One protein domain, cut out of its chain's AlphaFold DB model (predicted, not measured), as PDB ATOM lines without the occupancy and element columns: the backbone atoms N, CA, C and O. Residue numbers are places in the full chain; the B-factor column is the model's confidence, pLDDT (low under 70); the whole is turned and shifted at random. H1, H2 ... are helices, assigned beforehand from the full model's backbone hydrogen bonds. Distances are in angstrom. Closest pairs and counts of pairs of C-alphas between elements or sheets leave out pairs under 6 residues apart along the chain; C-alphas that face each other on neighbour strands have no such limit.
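What this domain is: This is residues 225 to 269 of the 284 residues of an uncharacterized protein of Cyberlindnera jadinii (strain ATCC 18201 / CBS 1600 / BCRC 20928 / JCM 3617 / NBRC 0987 / NRRL Y-1542) (UniProt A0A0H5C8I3). Two helices of like length, H1 then H2, make an open helical hairpin, a narrow V that meets near the turn between them and spreads toward the first and last printed residues. The sides of the V stand free over residues 225 to 233 and 259 to 269. The printed part has 45 residues with two named helices and no named strand, class all helix. It is loose, with a radius of gyration of the C-alphas of 12.1 A, and flat, spanning 37 by 20 by 7 A.

Where its parts are: H1, residues 225 to 242, begins at C-alpha 225 (122.031, 142.984, 102.059) and is 25.6 A long from first to last C-alpha. H2, residues 248 to 265, is 25.5 A long and ends at C-alpha 265 (124.151, 145.954, 86.186).

How they stand to each other: H1 and H2 form a hairpin with a tight link of 5 residues. They run opposite ways at a shallow tilt of 21 degrees. They touch through residues 241 to 242 of H1 and 250 to 254 of H2 alone; the closest C-alphas, of Val 241 and Lys 251, are 6.2 A apart. In both helices every O i to N i+4 pair is within hydrogen-bond range.

The domain as a whole: The two C-alphas farthest apart, of Gln 245 and Leu 269, are 38.2 A apart. The printed part has no cut. Its mean pLDDT is 81.2, and residue 225 is under 70.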
ATOM      1  N   PHE A 225     123.364 143.369 101.605       69.75
ATOM      2  CA  PHE A 225     122.031 142.984 102.059       69.75
ATOM      3  C   PHE A 225     120.987 143.175 100.955       69.75
ATOM      4  O   PHE A 225     120.252 142.244 100.622       69.75
ATOM      5  N   THR A 226     120.989 144.344 100.311       73.38
ATOM      6  CA  THR A 226     120.091 144.655  99.192       73.38
ATOM      7  C   THR A 226     120.297 143.693  98.024       73.38
ATOM      8  O   THR A 226     119.317 143.200  97.469       73.38
ATOM      9  N   ARG A 227     121.547 143.326  97.698       79.25
ATOM     10  CA  ARG A 227     121.828 142.307  96.665       79.25
ATOM     11  C   ARG A 227     121.212 140.953  96.997       79.25
ATOM     12  O   ARG A 227     120.626 140.317  96.125       79.25
ATOM     13  N   HIS A 228     121.326 140.512  98.247       79.25
ATOM     14  CA  HIS A 228     120.725 139.255  98.695       79.25
ATOM     15  C   HIS A 228     119.199 139.268  98.603       79.25
ATOM     16  O   HIS A 228     118.603 138.287  98.147       79.25
ATOM     17  N   VAL A 229     118.559 140.373  98.985       76.56
ATOM     18  CA  VAL A 229     117.102 140.515  98.876       76.56
ATOM     19  C   VAL A 229     116.671 140.527  97.411       76.56
ATOM     20  O   VAL A 229     115.803 139.737  97.042       76.56
ATOM     21  N   LEU A 230     117.320 141.326  96.557       80.62
ATOM     22  CA  LEU A 230     117.041 141.350  95.118       80.62
ATOM     23  C   LEU A 230     117.185 139.956  94.501       80.62
ATOM     24  O   LEU A 230     116.293 139.518  93.778       80.62
ATOM     25  N   LYS A 231     118.242 139.213  94.857       83.06
ATOM     26  CA  LYS A 231     118.448 137.858  94.337       83.06
ATOM     27  C   LYS A 231     117.389 136.872  94.826       83.06
ATOM     28  O   LYS A 231     116.908 136.052  94.052       83.06
ATOM     29  N   THR A 232     116.995 136.965  96.094       82.62
ATOM     30  CA  THR A 232     115.939 136.117  96.668       82.62
ATOM     31  C   THR A 232     114.615 136.332  95.939       82.62
ATOM     32  O   THR A 232     113.904 135.375  95.632       82.62
ATOM     33  N   TRP A 233     114.286 137.582  95.625       77.94
ATOM     34  CA  TRP A 233     113.080 137.913  94.876       77.94
ATOM     35  C   TRP A 233     113.164 137.532  93.403       77.94
ATOM     36  O   TRP A 233     112.185 137.007  92.879       77.94
ATOM     37  N   GLU A 234     114.318 137.710  92.755       82.56
ATOM     38  CA  GLU A 234     114.560 137.215  91.396       82.56
ATOM     39  C   GLU A 234     114.267 135.711  91.315       82.56
ATOM     40  O   GLU A 234     113.486 135.291  90.469       82.56
ATOM     41  N   VAL A 235     114.788 134.922  92.263       84.31
ATOM     42  CA  VAL A 235     114.545 133.471  92.337       84.31
ATOM     43  C   VAL A 235     113.066 133.149  92.570       84.31
ATOM     44  O   VAL A 235     112.532 132.228  91.954       84.31
ATOM     45  N   ARG A 236     112.371 133.901  93.434       83.88
ATOM     46  CA  ARG A 236     110.928 133.702  93.665       83.88
ATOM     47  C   ARG A 236     110.106 133.993  92.413       83.88
ATOM     48  O   ARG A 236     109.217 133.214  92.082       83.88
ATOM     49  N   ILE A 237     110.406 135.087  91.713       81.56
ATOM     50  CA  ILE A 237     109.722 135.446  90.468       81.56
ATOM     51  C   ILE A 237     110.057 134.430  89.376       81.56
ATOM     52  O   ILE A 237     109.148 133.986  88.682       81.56
ATOM     53  N   ASP A 238     111.313 133.992  89.265       83.25
ATOM     54  CA  ASP A 238     111.710 132.914  88.356       83.25
ATOM     55  C   ASP A 238     110.911 131.635  88.629       83.25
ATOM     56  O   ASP A 238     110.387 131.033  87.693       83.25
ATOM     57  N   GLY A 239     110.734 131.264  89.901       85.88
ATOM     58  CA  GLY A 239     109.883 130.146  90.303       85.88
ATOM     59  C   GLY A 239     108.439 130.312  89.822       85.88
ATOM     60  O   GLY A 239     107.900 129.417  89.172       85.88
ATOM     61  N   LEU A 240     107.834 131.480  90.057       83.31
ATOM     62  CA  LEU A 240     106.459 131.773  89.630       83.31
ATOM     63  C   LEU A 240     106.302 131.778  88.100       83.31
ATOM     64  O   LEU A 240     105.355 131.192  87.579       83.31
ATOM     65  N   VAL A 241     107.237 132.397  87.374       84.94
ATOM     66  CA  VAL A 241     107.222 132.503  85.904       84.94
ATOM     67  C   VAL A 241     107.545 131.164  85.237       84.94
ATOM     68  O   VAL A 241     107.103 130.916  84.116       84.94
ATOM     69  N   SER A 242     108.276 130.269  85.908       82.81
ATOM     70  CA  SER A 242     108.595 128.937  85.379       82.81
ATOM     71  C   SER A 242     107.379 128.008  85.283       82.81
ATOM     72  O   SER A 242     107.399 127.064  84.491       82.81
ATOM     73  N   ASN A 243     106.295 128.307  86.013       87.00
ATOM     74  CA  ASN A 243     105.067 127.517  85.994       87.00
ATOM     75  C   ASN A 243     104.527 127.359  84.554       87.00
ATOM     76  O   ASN A 243     104.514 128.294  83.744       87.00
ATOM     77  N   GLN A 244     104.096 126.146  84.211       78.38
ATOM     78  CA  GLN A 244     103.568 125.807  82.887       78.38
ATOM     79  C   GLN A 244     102.298 126.598  82.538       78.38
ATOM     80  O   GLN A 244     102.076 126.889  81.369       78.38
ATOM     81  N   GLN A 245     101.526 127.019  83.545       84.50
ATOM     82  CA  GLN A 245     100.291 127.793  83.376       84.50
ATOM     83  C   GLN A 245     100.521 129.270  83.002       84.50
ATOM     84  O   GLN A 245      99.574 129.972  82.655       84.50
ATOM     85  N   VAL A 246     101.761 129.767  83.067       84.19
ATOM     86  CA  VAL A 246     102.075 131.160  82.718       84.19
ATOM     87  C   VAL A 246     102.183 131.308  81.193       84.19
ATOM     88  O   VAL A 246     102.963 130.576  80.574       84.19
ATOM     89  N   PRO A 247     101.470 132.268  80.567       88.25
ATOM     90  CA  PRO A 247     101.521 132.472  79.122       88.25
ATOM     91  C   PRO A 247     102.951 132.705  78.596       88.25
ATOM     92  O   PRO A 247     103.714 133.452  79.222       88.25
ATOM     93  N   PRO A 248     103.324 132.159  77.418       86.06
ATOM     94  CA  PRO A 248     104.669 132.315  76.852       86.06
ATOM     95  C   PRO A 248     105.119 133.772  76.694       86.06
ATOM     96  O   PRO A 248     106.288 134.084  76.915       86.06
ATOM     97  N   ALA A 249     104.185 134.683  76.396       86.56
ATOM     98  CA  ALA A 249     104.460 136.114  76.293       86.56
ATOM     99  C   ALA A 249     105.020 136.699  77.603       86.56
ATOM    100  O   ALA A 249     105.987 137.456  77.577       86.56
ATOM    101  N   VAL A 250     104.477 136.301  78.761       83.25
ATOM    102  CA  VAL A 250     104.952 136.761  80.079       83.25
ATOM    103  C   VAL A 250     106.368 136.246  80.344       83.25
ATOM    104  O   VAL A 250     107.227 137.004  80.795       83.25
ATOM    105  N   LYS A 251     106.647 134.988  79.983       84.31
ATOM    106  CA  LYS A 251     107.991 134.394  80.096       84.31
ATOM    107  C   LYS A 251     109.008 135.144  79.232       84.31
ATOM    108  O   LYS A 251     110.117 135.427  79.685       84.31
ATOM    109  N   GLN A 252     108.632 135.502  78.004       85.50
ATOM    110  CA  GLN A 252     109.491 136.259  77.092       85.50
ATOM    111  C   GLN A 252     109.779 137.671  77.618       85.50
ATOM    112  O   GLN A 252     110.937 138.087  77.631       85.50
ATOM    113  N   GLN A 253     108.759 138.382  78.107       84.00
ATOM    114  CA  GLN A 253     108.936 139.720  78.679       84.00
ATOM    115  C   GLN A 253     109.814 139.694  79.933       84.00
ATOM    116  O   GLN A 253     110.721 140.515  80.061       84.00
ATOM    117  N   TRP A 254     109.627 138.707  80.815       85.12
ATOM    118  CA  TRP A 254     110.489 138.523  81.984       85.12
ATOM    119  C   TRP A 254     111.951 138.262  81.598       85.12
ATOM    120  O   TRP A 254     112.867 138.856  82.163       85.12
ATOM    121  N   ASN A 255     112.195 137.436  80.580       84.75
ATOM    122  CA  ASN A 255     113.549 137.192  80.082       84.75
ATOM    123  C   ASN A 255     114.188 138.449  79.468       84.75
ATOM    124  O   ASN A 255     115.375 138.692  79.685       84.75
ATOM    125  N   ASN A 256     113.419 139.265  78.743       83.38
ATOM    126  CA  ASN A 256     113.892 140.550  78.217       83.38
ATOM    127  C   ASN A 256     114.228 141.527  79.349       83.38
ATOM    128  O   ASN A 256     115.288 142.151  79.322       83.38
ATOM    129  N   PHE A 257     113.376 141.599  80.375       81.06
ATOM    130  CA  PHE A 257     113.622 142.393  81.577       81.06
ATOM    131  C   PHE A 257     114.910 141.958  82.288       81.06
ATOM    132  O   PHE A 257     115.754 142.800  82.578       81.06
ATOM    133  N   LYS A 258     115.129 140.648  82.480       82.19
ATOM    134  CA  LYS A 258     116.374 140.120  83.064       82.19
ATOM    135  C   LYS A 258     117.611 140.491  82.249       82.19
ATOM    136  O   LYS A 258     118.641 140.837  82.825       82.19
ATOM    137  N   ARG A 259     117.527 140.444  80.914       83.56
ATOM    138  CA  ARG A 259     118.630 140.873  80.036       83.56
ATOM    139  C   ARG A 259     118.927 142.358  80.207       83.56
ATOM    140  O   ARG A 259     120.084 142.700  80.408       83.56
ATOM    141  N   LEU A 260     117.898 143.208  80.194       79.81
ATOM    142  CA  LEU A 260     118.053 144.647  80.399       79.81
ATOM    143  C   LEU A 260     118.656 144.949  81.774       79.81
ATOM    144  O   LEU A 260     119.606 145.716  81.864       79.81
ATOM    145  N   PHE A 261     118.153 144.302  82.826       78.56
ATOM    146  CA  PHE A 261     118.676 144.456  84.179       78.56
ATOM    147  C   PHE A 261     120.150 144.052  84.259       78.56
ATOM    148  O   PHE A 261     120.950 144.801  84.802       78.56
ATOM    149  N   LYS A 262     120.545 142.930  83.642       79.50
ATOM    150  CA  LYS A 262     121.951 142.506  83.567       79.50
ATOM    151  C   LYS A 262     122.820 143.498  82.787       79.50
ATOM    152  O   LYS A 262     123.948 143.766  83.182       79.50
ATOM    153  N   THR A 263     122.306 144.060  81.692       79.69
ATOM    154  CA  THR A 263     123.007 145.115  80.945       79.69
ATOM    155  C   THR A 263     123.187 146.370  81.794       79.69
ATOM    156  O   THR A 263     124.272 146.936  81.783       79.69
ATOM    157  N   LEU A 264     122.164 146.782  82.549       75.38
ATOM    158  CA  LEU A 264     122.243 147.905  83.487       75.38
ATOM    159  C   LEU A 264     123.173 147.606  84.667       75.38
ATOM    160  O   LEU A 264     123.824 148.517  85.168       75.38
ATOM    161  N   ASP A 265     123.265 146.350  85.097       73.12
ATOM    162  CA  ASP A 265     124.151 145.954  86.186       73.12
ATOM    163  C   ASP A 265     125.630 146.123  85.824       73.12
ATOM    164  O   ASP A 265     126.422 146.568  86.652       73.12
ATOM    165  N   ASN A 266     125.977 145.888  84.553       77.12
ATOM    166  CA  ASN A 266     127.323 146.126  84.028       77.12
ATOM    167  C   ASN A 266     127.752 147.607  84.091       77.12
ATOM    168  O   ASN A 266     128.948 147.891  84.060       77.12
ATOM    169  N   TYR A 267     126.807 148.548  84.180       76.12
ATOM    170  CA  TYR A 267     127.100 149.963  84.407       76.12
ATOM    171  C   TYR A 267     127.093 150.243  85.914       76.12
ATOM    172  O   TYR A 267     126.042 150.469  86.515       76.12
ATOM    173  N   SER A 268     128.279 150.205  86.523       75.62
ATOM    174  CA  SER A 268     128.468 150.508  87.947       75.62
ATOM    175  C   SER A 268     128.437 152.021  88.174       75.62
ATOM    176  O   SER A 268     129.262 152.744  87.613       75.62
ATOM    177  N   LEU A 269     127.517 152.505  89.006       73.31
ATOM    178  CA  LEU A 269     127.463 153.904  89.453       73.31
ATOM    179  C   LEU A 269     128.504 154.197  90.545       73.31
ATOM    180  O   LEU A 269     128.952 155.332  90.710       73.31
TER     181      LEU A 269